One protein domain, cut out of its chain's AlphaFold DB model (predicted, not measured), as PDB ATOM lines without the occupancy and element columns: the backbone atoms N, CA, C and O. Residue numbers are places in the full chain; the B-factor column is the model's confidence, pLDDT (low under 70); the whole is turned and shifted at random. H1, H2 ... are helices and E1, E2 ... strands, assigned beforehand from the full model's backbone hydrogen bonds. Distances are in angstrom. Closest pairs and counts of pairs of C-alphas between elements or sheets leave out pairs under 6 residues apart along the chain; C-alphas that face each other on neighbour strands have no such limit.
ATOM      1  N   THR A  34     -24.757  11.268  21.152       93.69
ATOM      2  CA  THR A  34     -25.256  11.209  22.536       93.69
ATOM      3  C   THR A  34     -24.979  12.494  23.315       93.69
ATOM      4  O   THR A  34     -25.876  13.020  23.968       93.69
ATOM      5  N   ARG A  35     -23.754  13.037  23.237       95.00
ATOM      6  CA  ARG A  35     -23.415  14.292  23.928       95.00
ATOM      7  C   ARG A  35     -24.194  15.469  23.355       95.00
ATOM      8  O   ARG A  35     -24.716  16.267  24.124       95.00
ATOM      9  N   CYS A  36     -24.308  15.549  22.030       96.38
ATOM     10  CA  CYS A  36     -25.102  16.572  21.362       96.38
ATOM     11  C   CYS A  36     -26.559  16.531  21.837       96.38
ATOM     12  O   CYS A  36     -27.056  17.534  22.340       96.38
ATOM     13  N   LYS A  37     -27.208  15.361  21.781       96.50
ATOM     14  CA  LYS A  37     -28.591  15.167  22.242       96.50
ATOM     15  C   LYS A  37     -28.793  15.573  23.693       96.50
ATOM     16  O   LYS A  37     -29.733  16.301  23.991       96.50
ATOM     17  N   ASN A  38     -27.911  15.124  24.586       96.12
ATOM     18  CA  ASN A  38     -28.038  15.415  26.012       96.12
ATOM     19  C   ASN A  38     -27.946  16.920  26.287       96.12
ATOM     20  O   ASN A  38     -28.713  17.444  27.089       96.12
ATOM     21  N   ILE A  39     -27.037  17.621  25.604       97.38
ATOM     22  CA  ILE A  39     -26.876  19.073  25.752       97.38
ATOM     23  C   ILE A  39     -28.070  19.812  25.153       97.38
ATOM     24  O   ILE A  39     -28.640  20.668  25.825       97.38
ATOM     25  N   VAL A  40     -28.451  19.488  23.913       97.62
ATOM     26  CA  VAL A  40     -29.579  20.118  23.211       97.62
ATOM     27  C   VAL A  40     -30.860  19.943  24.023       97.62
ATOM     28  O   VAL A  40     -31.471  20.943  24.383       97.62
ATOM     29  N   GLY A  41     -31.198  18.716  24.426       96.69
ATOM     30  CA  GLY A  41     -32.397  18.445  25.222       96.69
ATOM     31  C   GLY A  41     -32.383  19.137  26.589       96.69
ATOM     32  O   GLY A  41     -33.393  19.692  27.016       96.69
ATOM     33  N   ALA A  42     -31.236  19.180  27.280       95.50
ATOM     34  CA  ALA A  42     -31.133  19.889  28.556       95.50
ATOM     35  C   ALA A  42     -31.339  21.405  28.397       95.50
ATOM     36  O   ALA A  42     -32.046  22.008  29.209       95.50
ATOM     37  N   ILE A  43     -30.753  22.010  27.358       96.00
ATOM     38  CA  ILE A  43     -30.943  23.432  27.040       96.00
ATOM     39  C   ILE A  43     -32.392  23.696  26.649       96.00
ATOM     40  O   ILE A  43     -32.969  24.652  27.154       96.00
ATOM     41  N   GLU A  44     -32.995  22.844  25.815       94.69
ATOM     42  CA  GLU A  44     -34.400  22.969  25.431       94.69
ATOM     43  C   GLU A  44     -35.285  23.039  26.660       94.69
ATOM     44  O   GLU A  44     -36.151  23.901  26.709       94.69
ATOM     45  N   LEU A  45     -35.054  22.200  27.674       91.19
ATOM     46  CA  LEU A  45     -35.797  22.206  28.940       91.19
ATOM     47  C   LEU A  45     -35.608  23.479  29.791       91.19
ATOM     48  O   LEU A  45     -36.267  23.609  30.821       91.19
ATOM     49  N   GLY A  46     -34.765  24.423  29.368       86.94
ATOM     50  CA  GLY A  46     -34.518  25.690  30.060       86.94
ATOM     51  C   GLY A  46     -33.353  25.654  31.043       86.94
ATOM     52  O   GLY A  46     -33.201  26.572  31.848       86.94
ATOM     53  N   ASN A  47     -32.517  24.611  31.009       91.94
ATOM     54  CA  ASN A  47     -31.347  24.560  31.880       91.94
ATOM     55  C   ASN A  47     -30.254  25.523  31.413       91.94
ATOM     56  O   ASN A  47     -30.030  25.736  30.219       91.94
ATOM     57  N   TYR A  48     -29.489  26.031  32.379       90.00
ATOM     58  CA  TYR A  48     -28.265  26.764  32.093       90.00
ATOM     59  C   TYR A  48     -27.243  25.867  31.383       90.00
ATOM     60  O   TYR A  48     -27.129  24.673  31.669       90.00
ATOM     61  N   ILE A  49     -26.426  26.471  30.516       93.00
ATOM     62  CA  ILE A  49     -25.377  25.775  29.750       93.00
ATOM     63  C   ILE A  49     -24.461  24.957  30.668       93.00
ATOM     64  O   ILE A  49     -24.114  23.833  30.327       93.00
ATOM     65  N   GLY A  50     -24.086  25.496  31.836       91.50
ATOM     66  CA  GLY A  50     -23.245  24.788  32.808       91.50
ATOM     67  C   GLY A  50     -23.859  23.463  33.259       91.50
ATOM     68  O   GLY A  50     -23.215  22.426  33.141       91.50
ATOM     69  N   THR A  51     -25.131  23.489  33.660       95.06
ATOM     70  CA  THR A  51     -25.896  22.298  34.052       95.06
ATOM     71  C   THR A  51     -26.030  21.306  32.897       95.06
ATOM     72  O   THR A  51     -25.828  20.111  33.086       95.06
ATOM     73  N   ALA A  52     -26.304  21.788  31.679       93.81
ATOM     74  CA  ALA A  52     -26.370  20.939  30.488       93.81
ATOM     75  C   ALA A  52     -25.017  20.270  30.165       93.81
ATOM     76  O   ALA A  52     -24.977  19.101  29.785       93.81
ATOM     77  N   CYS A  53     -23.904  20.989  30.345       93.94
ATOM     78  CA  CYS A  53     -22.551  20.462  30.154       93.94
ATOM     79  C   CYS A  53     -22.217  19.373  31.177       93.94
ATOM     80  O   CYS A  53     -21.741  18.306  30.794       93.94
ATOM     81  N   GLU A  54     -22.500  19.623  32.457       92.12
ATOM     82  CA  GLU A  54     -22.306  18.649  33.537       92.12
ATOM     83  C   GLU A  54     -23.146  17.391  33.303       92.12
ATOM     84  O   GLU A  54     -22.614  16.283  33.356       92.12
ATOM     85  N   TYR A  55     -24.421  17.557  32.938       91.12
ATOM     86  CA  TYR A  55     -25.318  16.457  32.575       91.12
ATOM     87  C   TYR A  55     -24.778  15.609  31.411       91.12
ATOM     88  O   TYR A  55     -24.878  14.383  31.421       91.12
ATOM     89  N   ALA A  56     -24.159  16.246  30.415       93.00
ATOM     90  CA  ALA A  56     -23.553  15.566  29.273       93.00
ATOM     91  C   ALA A  56     -22.111  15.077  29.514       93.00
ATOM     92  O   ALA A  56     -21.506  14.479  28.615       93.00
ATOM     93  N   GLY A  57     -21.549  15.322  30.702       91.56
ATOM     94  CA  GLY A  57     -20.194  14.923  31.075       91.56
ATOM     95  C   GLY A  57     -19.095  15.654  30.297       91.56
ATOM     96  O   GLY A  57     -18.090  15.032  29.944       91.56
ATOM     97  N   ILE A  58     -19.285  16.942  29.989       93.06
ATOM     98  CA  ILE A  58     -18.277  17.795  29.337       93.06
ATOM     99  C   ILE A  58     -18.001  19.073  30.139       93.06
ATOM    100  O   ILE A  58     -18.834  19.546  30.907       93.06
ATOM    101  N   GLY A  59     -16.830  19.675  29.925       92.25
ATOM    102  CA  GLY A  59     -16.517  20.995  30.473       92.25
ATOM    103  C   GLY A  59     -17.189  22.130  29.692       92.25
ATOM    104  O   GLY A  59     -17.388  22.038  28.480       92.25
ATOM    105  N   ARG A  60     -17.465  23.258  30.364       93.00
ATOM    106  CA  ARG A  60     -18.008  24.476  29.723       93.00
ATOM    107  C   ARG A  60     -17.116  25.006  28.596       93.00
ATOM    108  O   ARG A  60     -17.620  25.467  27.579       93.00
ATOM    109  N   SER A  61     -15.795  24.930  28.757       92.62
ATOM    110  CA  SER A  61     -14.842  25.330  27.714       92.62
ATOM    111  C   SER A  61     -15.020  24.508  26.437       92.62
ATOM    112  O   SER A  61     -15.065  25.080  25.354       92.62
ATOM    113  N   THR A  62     -15.211  23.193  26.571       95.94
ATOM    114  CA  THR A  62     -15.464  22.273  25.455       95.94
ATOM    115  C   THR A  62     -16.750  22.627  24.712       95.94
ATOM    116  O   THR A  62     -16.750  22.673  23.487       95.94
ATOM    117  N   TYR A  63     -17.825  22.954  25.438       96.56
ATOM    118  CA  TYR A  63     -19.064  23.446  24.831       96.56
ATOM    119  C   TYR A  63     -18.821  24.686  23.963       96.56
ATOM    120  O   TYR A  63     -19.213  24.716  22.798       96.56
ATOM    121  N   HIS A  64     -18.152  25.702  24.516       96.75
ATOM    122  CA  HIS A  64     -17.901  26.949  23.794       96.75
ATOM    123  C   HIS A  64     -16.978  26.753  22.589       96.75
ATOM    124  O   HIS A  64     -17.206  27.362  21.548       96.75
ATOM    125  N   GLU A  65     -15.980  25.880  22.699       96.50
ATOM    126  CA  GLU A  65     -15.105  25.520  21.584       96.50
ATOM    127  C   GLU A  65     -15.881  24.842  20.447       96.50
ATOM    128  O   GLU A  65     -15.704  25.195  19.281       96.50
ATOM    129  N   TRP A  66     -16.791  23.917  20.769       97.06
ATOM    130  CA  TRP A  66     -17.635  23.253  19.774       97.06
ATOM    131  C   TRP A  66     -18.608  24.216  19.093       97.06
ATOM    132  O   TRP A  66     -18.723  24.190  17.868       97.06
ATOM    133  N   VAL A  67     -19.259  25.097  19.863       98.00
ATOM    134  CA  VAL A  67     -20.107  26.168  19.309       98.00
ATOM    135  C   VAL A  67     -19.290  27.052  18.374       98.00
ATOM    136  O   VAL A  67     -19.746  27.338  17.266       98.00
ATOM    137  N   LYS A  68     -18.077  27.445  18.784       97.81
ATOM    138  CA  LYS A  68     -17.218  28.317  17.983       97.81
ATOM    139  C   LYS A  68     -16.765  27.653  16.685       97.81
ATOM    140  O   LYS A  68     -16.748  28.312  15.654       97.81
ATOM    141  N   ARG A  69     -16.430  26.361  16.707       97.06
ATOM    142  CA  ARG A  69     -16.113  25.613  15.478       97.06
ATOM    143  C   ARG A  69     -17.280  25.596  14.499       97.06
ATOM    144  O   ARG A  69     -17.071  25.885  13.328       97.06
ATOM    145  N   GLY A  70     -18.491  25.323  14.985       97.81
ATOM    146  CA  GLY A  70     -19.693  25.352  14.149       97.81
ATOM    147  C   GLY A  70     -19.955  26.730  13.543       97.81
ATOM    148  O   GLY A  70     -20.241  26.824  12.358       97.81
ATOM    149  N   GLU A  71     -19.791  27.797  14.329       98.12
ATOM    150  CA  GLU A  71     -19.931  29.185  13.860       98.12
ATOM    151  C   GLU A  71     -18.916  29.515  12.758       98.12
ATOM    152  O   GLU A  71     -19.293  30.000  11.699       98.12
ATOM    153  N   VAL A  72     -17.638  29.180  12.963       97.88
ATOM    154  CA  VAL A  72     -16.580  29.419  11.964       97.88
ATOM    155  C   VAL A  72     -16.869  28.686  10.653       97.88
ATOM    156  O   VAL A  72     -16.620  29.226   9.576       97.88
ATOM    157  N   GLU A  73     -17.386  27.461  10.728       97.94
ATOM    158  CA  GLU A  73     -17.733  26.693   9.535       97.94
ATOM    159  C   GLU A  73     -18.980  27.249   8.827       97.94
ATOM    160  O   GLU A  73     -19.003  27.309   7.596       97.94
ATOM    161  N   LEU A  74     -19.990  27.702   9.577       98.00
ATOM    162  CA  LEU A  74     -21.148  28.408   9.020       98.00
ATOM    163  C   LEU A  74     -20.716  29.689   8.298       98.00
ATOM    164  O   LEU A  74     -21.088  29.880   7.142       98.00
ATOM    165  N   ASP A  75     -19.864  30.507   8.919       97.81
ATOM    166  CA  ASP A  75     -19.309  31.724   8.314       97.81
ATOM    167  C   ASP A  75     -18.526  31.405   7.033       97.81
ATOM    168  O   ASP A  75     -18.676  32.077   6.007       97.81
ATOM    169  N   ARG A  76     -17.716  30.337   7.059       97.75
ATOM    170  CA  ARG A  76     -16.977  29.870   5.882       97.75
ATOM    171  C   ARG A  76     -17.936  29.531   4.744       97.75
ATOM    172  O   ARG A  76     -17.708  29.991   3.628       97.75
ATOM    173  N   VAL A  77     -18.978  28.740   5.003       97.19
ATOM    174  CA  VAL A  77     -19.948  28.331   3.975       97.19
ATOM    175  C   VAL A  77     -20.782  29.510   3.483       97.19
ATOM    176  O   VAL A  77     -20.979  29.631   2.277       97.19
ATOM    177  N   HIS A  78     -21.194  30.412   4.373       96.81
ATOM    178  CA  HIS A  78     -21.906  31.638   4.013       96.81
ATOM    179  C   HIS A  78     -21.090  32.532   3.067       96.81
ATOM    180  O   HIS A  78     -21.646  33.181   2.189       96.81
ATOM    181  N   SER A  79     -19.761  32.542   3.213       97.06
ATOM    182  CA  SER A  79     -18.867  33.330   2.354       97.06
ATOM    183  C   SER A  79     -18.618  32.732   0.960       97.06
ATOM    184  O   SER A  79     -17.978  33.376   0.125       97.06
ATOM    185  N   LEU A  80     -19.082  31.505   0.687       96.12
ATOM    186  CA  LEU A  80     -18.870  30.854  -0.605       96.12
ATOM    187  C   LEU A  80     -19.758  31.480  -1.697       96.12
ATOM    188  O   LEU A  80     -20.944  31.723  -1.477       96.12
ATOM    189  N   PRO A  81     -19.228  31.697  -2.915       97.00
ATOM    190  CA  PRO A  81     -20.002  32.285  -4.000       97.00
ATOM    191  C   PRO A  81     -21.125  31.346  -4.457       97.00
ATOM    192  O   PRO A  81     -20.896  30.162  -4.701       97.00
ATOM    193  N   GLY A  82     -22.333  31.894  -4.615       94.56
ATOM    194  CA  GLY A  82     -23.502  31.152  -5.100       94.56
ATOM    195  C   GLY A  82     -24.089  30.156  -4.096       94.56
ATOM    196  O   GLY A  82     -24.921  29.338  -4.479       94.56
ATOM    197  N   VAL A  83     -23.659  30.205  -2.833       96.62
ATOM    198  CA  VAL A  83     -24.211  29.383  -1.756       96.62
ATOM    199  C   VAL A  83     -25.217  30.201  -0.958       96.62
ATOM    200  O   VAL A  83     -24.884  31.252  -0.419       96.62
ATOM    201  N   ASP A  84     -26.437  29.685  -0.853       96.69
ATOM    202  CA  ASP A  84     -27.444  30.182   0.078       96.69
ATOM    203  C   ASP A  84     -27.442  29.289   1.327       96.69
ATOM    204  O   ASP A  84     -27.930  28.158   1.312       96.69
ATOM    205  N   LEU A  85     -26.804  29.772   2.398       95.38
ATOM    206  CA  LEU A  85     -26.718  29.034   3.660       95.38
ATOM    207  C   LEU A  85     -28.094  28.876   4.319       95.38
ATOM    208  O   LEU A  85     -28.351  27.848   4.941       95.38
ATOM    209  N   GLU A  86     -28.963  29.876   4.192       94.38
ATOM    210  CA  GLU A  86     -30.289  29.844   4.802       94.38
ATOM    211  C   GLU A  86     -31.149  28.776   4.124       94.38
ATOM    212  O   GLU A  86     -31.694  27.914   4.811       94.38
ATOM    213  N   ASP A  87     -31.155  28.726   2.790       95.88
ATOM    214  CA  ASP A  87     -31.809  27.646   2.041       95.88
ATOM    215  C   ASP A  87     -31.262  26.263   2.429       95.88
ATOM    216  O   ASP A  87     -32.033  25.328   2.653       95.88
ATOM    217  N   ILE A  88     -29.939  26.117   2.578       95.94
ATOM    218  CA  ILE A  88     -29.333  24.846   3.005       95.94
ATOM    219  C   ILE A  88     -29.852  24.421   4.380       95.94
ATOM    220  O   ILE A  88     -30.223  23.259   4.553       95.94
ATOM    221  N   MET A  89     -29.868  25.333   5.354       95.88
ATOM    222  CA  MET A  89     -30.298  25.010   6.714       95.88
ATOM    223  C   MET A  89     -31.812  24.778   6.793       95.88
ATOM    224  O   MET A  89     -32.245  23.858   7.488       95.88
ATOM    225  N   ASN A  90     -32.609  25.510   6.013       94.06
ATOM    226  CA  ASN A  90     -34.067  25.370   5.969       94.06
ATOM    227  C   ASN A  90     -34.523  23.999   5.442       94.06
ATOM    228  O   ASN A  90     -35.605  23.524   5.790       94.06
ATOM    229  N   ARG A  91     -33.687  23.286   4.674       93.44
ATOM    230  CA  ARG A  91     -33.974  21.899   4.255       93.44
ATOM    231  C   ARG A  91     -34.113  20.939   5.436       93.44
ATOM    232  O   ARG A  91     -34.803  19.926   5.302       93.44
ATOM    233  N   PHE A  92     -33.521  21.264   6.585       94.62
ATOM    234  CA  PHE A  92     -33.623  20.485   7.820       94.62
ATOM    235  C   PHE A  92     -34.832  20.857   8.682       94.62
ATOM    236  O   PHE A  92     -35.002  20.316   9.771       94.62
ATOM    237  N   GLU A  93     -35.703  21.751   8.219       89.69
ATOM    238  CA  GLU A  93     -36.943  22.053   8.923       89.69
ATOM    239  C   GLU A  93     -38.082  21.107   8.526       89.69
ATOM    240  O   GLU A  93     -38.241  20.720   7.364       89.69
ATOM    241  N   GLY A  94     -38.913  20.757   9.511       89.88
ATOM    242  CA  GLY A  94     -40.105  19.933   9.326       89.88
ATOM    243  C   GLY A  94     -39.831  18.428   9.290       89.88
ATOM    244  O   GLY A  94     -38.759  17.950   9.655       89.88
ATOM    245  N   LYS A  95     -40.843  17.672   8.858       88.06
ATOM    246  CA  LYS A  95     -40.776  16.211   8.748       88.06
ATOM    247  C   LYS A  95     -40.357  15.781   7.344       88.06
ATOM    248  O   LYS A  95     -40.734  16.431   6.370       88.06
ATOM    249  N   ASP A  96     -39.598  14.699   7.251       86.62
ATOM    250  CA  ASP A  96     -39.260  14.035   5.994       86.62
ATOM    251  C   ASP A  96     -40.362  13.024   5.642       86.62
ATOM    252  O   ASP A  96     -40.521  12.055   6.381       86.62
ATOM    253  N   PRO A  97     -41.162  13.239   4.583       82.81
ATOM    254  CA  PRO A  97     -42.243  12.324   4.226       82.81
ATOM    255  C   PRO A  97     -41.749  10.968   3.705       82.81
ATOM    256  O   PRO A  97     -42.512  10.004   3.765       82.81
ATOM    257  N   ASP A  98     -40.509  10.892   3.214       84.50
ATOM    258  CA  ASP A  98     -39.960   9.702   2.563       84.50
ATOM    259  C   ASP A  98     -39.199   8.806   3.553       84.50
ATOM    260  O   ASP A  98     -39.103   7.593   3.355       84.50
ATOM    261  N   GLU A  99     -38.711   9.374   4.659       84.81
ATOM    262  CA  GLU A  99     -38.098   8.620   5.751       84.81
ATOM    263  C   GLU A  99     -39.031   8.471   6.951       84.81
ATOM    264  O   GLU A  99     -39.258   9.402   7.724       84.81
ATOM    265  N   VAL A 100     -39.513   7.248   7.168       83.25
ATOM    266  CA  VAL A 100     -40.344   6.899   8.322       83.25
ATOM    267  C   VAL A 100     -39.465   6.378   9.463       83.25
ATOM    268  O   VAL A 100     -38.489   5.665   9.244       83.25
ATOM    269  N   ASP A 101     -39.780   6.765  10.695       79.81
ATOM    270  CA  ASP A 101     -39.175   6.193  11.895       79.81
ATOM    271  C   ASP A 101     -39.758   4.797  12.157       79.81
ATOM    272  O   ASP A 101     -40.963   4.644  12.374       79.81
ATOM    273  N   ASP A 102     -38.890   3.785  12.165       80.94
ATOM    274  CA  ASP A 102     -39.274   2.372  12.285       80.94
ATOM    275  C   ASP A 102     -40.046   2.052  13.577       80.94
ATOM    276  O   ASP A 102     -40.816   1.093  13.622       80.94
ATOM    277  N   ASN A 103     -39.858   2.843  14.639       81.06
ATOM    278  CA  ASN A 103     -40.471   2.589  15.943       81.06
ATOM    279  C   ASN A 103     -41.855   3.235  16.079       81.06
ATOM    280  O   ASN A 103     -42.727   2.701  16.764       81.06
ATOM    281  N   THR A 104     -42.056   4.402  15.471       83.81
ATOM    282  CA  THR A 104     -43.273   5.213  15.629       83.81
ATOM    283  C   THR A 104     -44.177   5.194  14.400       83.81
ATOM    284  O   THR A 104     -45.342   5.582  14.501       83.81
ATOM    285  N   GLY A 105     -43.663   4.775  13.239       83.94
ATOM    286  CA  GLY A 105     -44.366   4.856  11.956       83.94
ATOM    287  C   GLY A 105     -44.627   6.295  11.498       83.94
ATOM    288  O   GLY A 105     -45.406   6.519  10.572       83.94
ATOM    289  N   GLN A 106     -44.026   7.284  12.165       83.62
ATOM    290  CA  GLN A 106     -44.152   8.698  11.835       83.62
ATOM    291  C   GLN A 106     -42.996   9.128  10.929       83.62
ATOM    292  O   GLN A 106     -41.885   8.624  11.092       83.62
ATOM    293  N   PRO A 107     -43.213  10.090  10.016       88.69
ATOM    294  CA  PRO A 107     -42.113  10.645   9.246       88.69
ATOM    295  C   PRO A 107     -41.094  11.318  10.178       88.69
ATOM    296  O   PRO A 107     -41.484  12.005  11.136       88.69
ATOM    297  N   LYS A 108     -39.803  11.078   9.922       87.69
ATOM    298  CA  LYS A 108     -38.695  11.533  10.768       87.69
ATOM    299  C   LYS A 108     -38.645  13.053  10.807       87.69
ATOM    300  O   LYS A 108     -38.880  13.731   9.810       87.69
ATOM    301  N   ASP A 109     -38.314  13.596  11.969       91.38
ATOM    302  CA  ASP A 109     -38.076  15.028  12.119       91.38
ATOM    303  C   ASP A 109     -36.652  15.364  11.654       91.38
ATOM    304  O   ASP A 109     -35.659  14.880  12.218       91.38
ATOM    305  N   LYS A 110     -36.564  16.195  10.610       93.25
ATOM    306  CA  LYS A 110     -35.304  16.577   9.967       93.25
ATOM    307  C   LYS A 110     -34.440  17.476  10.846       93.25
ATOM    308  O   LYS A 110     -33.229  17.543  10.648       93.25
ATOM    309  N   GLY A 111     -35.044  18.115  11.848       93.06
ATOM    310  CA  GLY A 111     -34.373  18.981  12.809       93.06
ATOM    311  C   GLY A 111     -33.766  18.231  13.994       93.06
ATOM    312  O   GLY A 111     -33.358  18.867  14.965       93.06
ATOM    313  N   THR A 112     -33.736  16.897  13.966       94.69
ATOM    314  CA  THR A 112     -33.132  16.084  15.031       94.69
ATOM    315  C   THR A 112     -31.624  15.949  14.859       94.69
ATOM    316  O   THR A 112     -31.095  15.990  13.748       94.69
ATOM    317  N   VAL A 113     -30.921  15.732  15.978       94.50
ATOM    318  CA  VAL A 113     -29.469  15.499  15.978       94.50
ATOM    319  C   VAL A 113     -29.123  14.344  15.046       94.50
ATOM    320  O   VAL A 113     -28.217  14.472  14.233       94.50
ATOM    321  N   GLU A 114     -29.839  13.229  15.158       92.12
ATOM    322  CA  GLU A 114     -29.594  12.006  14.403       92.12
ATOM    323  C   GLU A 114     -29.808  12.184  12.908       92.12
ATOM    324  O   GLU A 114     -28.945  11.776  12.131       92.12
ATOM    325  N   TYR A 115     -30.924  12.807  12.512       93.50
ATOM    326  CA  TYR A 115     -31.206  13.033  11.101       93.50
ATOM    327  C   TYR A 115     -30.123  13.912  10.487       93.50
ATOM    328  O   TYR A 115     -29.502  13.520   9.498       93.50
ATOM    329  N   MET A 116     -29.839  15.059  11.110       95.56
ATOM    330  CA  MET A 116     -28.824  15.973  10.601       95.56
ATOM    331  C   MET A 116     -27.447  15.309  10.570       95.56
ATOM    332  O   MET A 116     -26.740  15.478   9.589       95.56
ATOM    333  N   TRP A 117     -27.064  14.504  11.569       93.38
ATOM    334  CA  TRP A 117     -25.747  13.844  11.596       93.38
ATOM    335  C   TRP A 117     -25.466  12.993  10.358       93.38
ATOM    336  O   TRP A 117     -24.327  12.944   9.892       93.38
ATOM    337  N   VAL A 118     -26.497  12.314   9.852       91.69
ATOM    338  CA  VAL A 118     -26.419  11.445   8.670       91.69
ATOM    339  C   VAL A 118     -26.545  12.265   7.383       91.69
ATOM    340  O   VAL A 118     -25.833  12.015   6.410       91.69
ATOM    341  N   HIS A 119     -27.403  13.283   7.390       93.94
ATOM    342  CA  HIS A 119     -27.720  14.104   6.226       93.94
ATOM    343  C   HIS A 119     -26.826  15.338   6.154       93.94
ATOM    344  O   HIS A 119     -27.210  16.443   6.529       93.94
ATOM    345  N   ARG A 120     -25.605  15.158   5.648       94.38
ATOM    346  CA  ARG A 120     -24.641  16.251   5.481       94.38
ATOM    347  C   ARG A 120     -24.767  16.928   4.105       94.38
ATOM    348  O   ARG A 120     -24.598  16.247   3.091       94.38
ATOM    349  N   PRO A 121     -24.926  18.262   4.035       96.38
ATOM    350  CA  PRO A 121     -24.820  18.998   2.776       96.38
ATOM    351  C   PRO A 121     -23.392  18.973   2.211       96.38
ATOM    352  O   PRO A 121     -22.405  18.955   2.950       96.38
ATOM    353  N   THR A 122     -23.258  19.021   0.887       95.81
ATOM    354  CA  THR A 122     -21.963  18.885   0.196       95.81
ATOM    355  C   THR A 122     -20.970  20.006   0.510       95.81
ATOM    356  O   THR A 122     -19.764  19.800   0.389       95.81
ATOM    357  N   GLN A 123     -21.459  21.168   0.944       96.31
ATOM    358  CA  GLN A 123     -20.669  22.349   1.295       96.31
ATOM    359  C   GLN A 123     -19.886  22.182   2.606       96.31
ATOM    360  O   GLN A 123     -18.886  22.879   2.800       96.31
ATOM    361  N   PHE A 124     -20.320  21.279   3.489       95.69
ATOM    362  CA  PHE A 124     -19.717  21.044   4.803       95.69
ATOM    363  C   PHE A 124     -18.812  19.819   4.791       95.69
ATOM    364  O   PHE A 124     -19.152  18.809   4.184       95.69
ATOM    365  N   GLY A 125     -17.682  19.857   5.497       91.31
ATOM    366  CA  GLY A 125     -16.825  18.676   5.671       91.31
ATOM    367  C   GLY A 125     -17.410  17.652   6.653       91.31
ATOM    368  O   GLY A 125     -18.141  18.019   7.566       91.31
ATOM    369  N   GLU A 126     -17.048  16.370   6.518       90.00
ATOM    370  CA  GLU A 126     -17.487  15.296   7.437       90.00
ATOM    371  C   GLU A 126     -17.112  15.583   8.901       90.00
ATOM    372  O   GLU A 126     -17.899  15.343   9.811       90.00
ATOM    373  N   VAL A 127     -15.924  16.150   9.123       91.50
ATOM    374  CA  VAL A 127     -15.424  16.476  10.464       91.50
ATOM    375  C   VAL A 127     -16.096  17.720  11.048       91.50
ATOM    376  O   VAL A 127     -16.295  17.774  12.259       91.50
ATOM    377  N   GLU A 128     -16.436  18.715  10.222       94.69
ATOM    378  CA  GLU A 128     -16.985  19.991  10.707       94.69
ATOM    379  C   GLU A 128     -18.508  19.980  10.841       94.69
ATOM    380  O   GLU A 128     -19.055  20.639  11.726       94.69
ATOM    381  N   TRP A 129     -19.201  19.177  10.032       96.56
ATOM    382  CA  TRP A 129     -20.658  19.091  10.050       96.56
ATOM    383  C   TRP A 129     -21.255  18.793  11.440       96.56
ATOM    384  O   TRP A 129     -22.160  19.522  11.843       96.56
ATOM    385  N   PRO A 130     -20.730  17.849  12.249       97.00
ATOM    386  CA  PRO A 130     -21.171  17.668  13.634       97.00
ATOM    387  C   PRO A 130     -21.189  18.951  14.474       97.00
ATOM    388  O   PRO A 130     -22.112  19.166  15.258       97.00
ATOM    389  N   TYR A 131     -20.190  19.824  14.315       97.56
ATOM    390  CA  TYR A 131     -20.110  21.082  15.061       97.56
ATOM    391  C   TYR A 131     -21.123  22.108  14.555       97.56
ATOM    392  O   TYR A 131     -21.664  22.867  15.358       97.56
ATOM    393  N   VAL A 132     -21.428  22.095  13.256       98.06
ATOM    394  CA  VAL A 132     -22.508  22.896  12.665       98.06
ATOM    395  C   VAL A 132     -23.865  22.449  13.204       98.06
ATOM    396  O   VAL A 132     -24.620  23.284  13.700       98.06
ATOM    397  N   VAL A 133     -24.139  21.138  13.206       97.75
ATOM    398  CA  VAL A 133     -25.353  20.555  13.805       97.75
ATOM    399  C   VAL A 133     -25.474  20.966  15.271       97.75
ATOM    400  O   VAL A 133     -26.518  21.450  15.704       97.75
ATOM    401  N   PHE A 134     -24.389  20.843  16.036       98.06
ATOM    402  CA  PHE A 134     -24.367  21.224  17.444       98.06
ATOM    403  C   PHE A 134     -24.627  22.720  17.665       98.06
ATOM    404  O   PHE A 134     -25.438  23.083  18.518       98.06
ATOM    405  N   ASN A 135     -23.972  23.600  16.905       98.31
ATOM    406  CA  ASN A 135     -24.194  25.044  16.992       98.31
ATOM    407  C   ASN A 135     -25.659  25.389  16.671       98.31
ATOM    408  O   ASN A 135     -26.340  25.998  17.499       98.31
ATOM    409  N   HIS A 136     -26.157  24.915  15.528       97.56
ATOM    410  CA  HIS A 136     -27.512  25.187  15.065       97.56
ATOM    411  C   HIS A 136     -28.566  24.712  16.075       97.56
ATOM    412  O   HIS A 136     -29.411  25.495  16.512       97.56
ATOM    413  N   LEU A 137     -28.478  23.455  16.521       97.81
ATOM    414  CA  LEU A 137     -29.466  22.882  17.433       97.81
ATOM    415  C   LEU A 137     -29.375  23.450  18.845       97.81
ATOM    416  O   LEU A 137     -30.402  23.602  19.493       97.81
ATOM    417  N   THR A 138     -28.189  23.825  19.333       97.50
ATOM    418  CA  THR A 138     -28.097  24.505  20.637       97.50
ATOM    419  C   THR A 138     -28.623  25.938  20.582       97.50
ATOM    420  O   THR A 138     -29.204  26.395  21.565       97.50
ATOM    421  N   SER A 139     -28.479  26.632  19.450       96.56
ATOM    422  CA  SER A 139     -29.110  27.937  19.221       96.56
ATOM    423  C   SER A 139     -30.638  27.812  19.192       96.56
ATOM    424  O   SER A 139     -31.333  28.465  19.975       96.56
ATOM    425  N   LYS A 140     -31.160  26.873  18.391       95.62
ATOM    426  CA  LYS A 140     -32.595  26.557  18.320       95.62
ATOM    427  C   LYS A 140     -33.159  26.138  19.679       95.62
ATOM    428  O   LYS A 140     -34.213  26.619  20.078       95.62
ATOM    429  N   ALA A 141     -32.429  25.314  20.429       96.31
ATOM    430  CA  ALA A 141     -32.814  24.881  21.767       96.31
ATOM    431  C   ALA A 141     -33.005  26.048  22.738       96.31
ATOM    432  O   ALA A 141     -33.969  26.061  23.503       96.31
ATOM    433  N   ARG A 142     -32.110  27.045  22.698       94.12
ATOM    434  CA  ARG A 142     -32.239  28.255  23.522       94.12
ATOM    435  C   ARG A 142     -33.471  29.058  23.134       94.12
ATOM    436  O   ARG A 142     -34.230  29.430  24.019       94.12
ATOM    437  N   ALA A 143     -33.716  29.248  21.837       94.31
ATOM    438  CA  ALA A 143     -34.923  29.925  21.369       94.31
ATOM    439  C   ALA A 143     -36.200  29.193  21.830       94.31
ATOM    440  O   ALA A 143     -37.126  29.814  22.351       94.31
ATOM    441  N   THR A 144     -36.230  27.860  21.735       93.25
ATOM    442  CA  THR A 144     -37.338  27.032  22.241       93.25
ATOM    443  C   THR A 144     -37.528  27.188  23.751       93.25
ATOM    444  O   THR A 144     -38.659  27.322  24.226       93.25
ATOM    445  N   ALA A 145     -36.437  27.181  24.518       91.06
ATOM    446  CA  ALA A 145     -36.473  27.374  25.963       91.06
ATOM    447  C   ALA A 145     -37.018  28.755  26.338       91.06
ATOM    448  O   ALA A 145     -37.879  28.861  27.215       91.06
ATOM    449  N   GLU A 146     -36.570  29.801  25.642       89.19
ATOM    450  CA  GLU A 146     -37.067  31.164  25.812       89.19
ATOM    451  C   GLU A 146     -38.574  31.219  25.558       89.19
ATOM    452  O   GLU A 146     -39.322  31.582  26.464       89.19
ATOM    453  N   VAL A 147     -39.051  30.750  24.401       91.81
ATOM    454  CA  VAL A 147     -40.491  30.704  24.081       91.81
ATOM    455  C   VAL A 147     -41.284  29.952  25.156       91.81
ATOM    456  O   VAL A 147     -42.350  30.412  25.576       91.81
ATOM    457  N   ARG A 148     -40.760  28.828  25.664       87.94
ATOM    458  CA  ARG A 148     -41.411  28.067  26.739       87.94
ATOM    459  C   ARG A 148     -41.509  28.874  28.033       87.94
ATOM    460  O   ARG A 148     -42.575  28.893  28.650       87.94
ATOM    461  N   HIS A 149     -40.442  29.553  28.448       81.81
ATOM    462  CA  HIS A 149     -40.472  30.393  29.647       81.81
ATOM    463  C   HIS A 149     -41.448  31.561  29.505       81.81
ATOM    464  O   HIS A 149     -42.205  31.830  30.438       81.81
TER     465      HIS A 149
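AT A GLANCE: This is residues 34 to 149 of the 218 residues of an uncharacterized protein of Arthrobacter sp. AQ5-06 (UniProt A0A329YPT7). Two long helices make the frame: the first turns of H6 cross the middle of H3 nearly at a right angle, roughly as a T, and H1 packs side by side with H6. The short H2 bridges H1 and the beginning of H3, the short H5 folds back on the beginning of H6, and a small hairpin of E1 and E2 lies far out at one side. The printed part has 116 residues, with six named helices and two named strands in the order H1 H2 H3 H4 E1 E2 H5 H6; the sheet, E1 - E2, is antiparallel, and the class is mostly helix. The whole is compact, with a radius of gyration of the C-alphas of 14.6 A and spans of 38 by 38 by 26 A.

HOW THE PARTS SIT: H1, residues 34 to 44, touches H2, residues 49 to 55, at a steep tilt of 46 degrees, opposite ways; their closest C-alphas, of Ile 39 and Ala 52, are 5.1 A apart. H2 touches residues 60 to 63 of H3, residues 60 to 78, with C-alphas 53 and 60 closest at 6.1 A. H3 and H4, residues 85 to 90, only just touch, with 3 pairs of C-alphas within 8 A, the closest being His 78 and Leu 85 at 5.5 A. E1, residues 95 to 100, and E2, residues 107 to 109, form a hairpin, with N 96 and O 108 at 2.8 A and N 108 and O 99 at 2.8 A, within hydrogen-bond range. H5, residues 113 to 118, and H6, residues 129 to 149, form a helical hairpin at a shallow tilt of 24 degrees; they touch, with C-alphas 117 and 130 closest at 6.3 A. H6 touches H3 with residues 129 to 136 alone, only just about perpendicular at 71 degrees; C-alphas 70 and 132 are closest, at 4.0 A. H6 touches H1 at a shallow tilt of 24 degrees, the same way, with C-alphas 44 and 141 closest at 4.4 A. E1 and E2 are both apart from H1, H2, H3 and H6. The helix packing is only just mostly crossed: 2 of 6 touching pairs are at a shallow tilt. In all six helices every O i to N i+4 pair is within hydrogen-bond range.

IN THESE COORDINATES: H1 begins at C-alpha 34 (-25.256, 11.209, 22.536) and is 15.2 A long. H3 measures 27.0 A and ends at C-alpha 78 (-21.906, 31.638, 4.013). H6 measures 30.1 A and ends at C-alpha 149 (-40.472, 30.393, 29.647).

THE WHOLE: The two C-alphas farthest apart, of Pro 81 and Asn 103, are 41.2 A apart. The printed part has no cut, and no link is long. Mean pLDDT of the printed part is 93.4, and no printed residue is under 70.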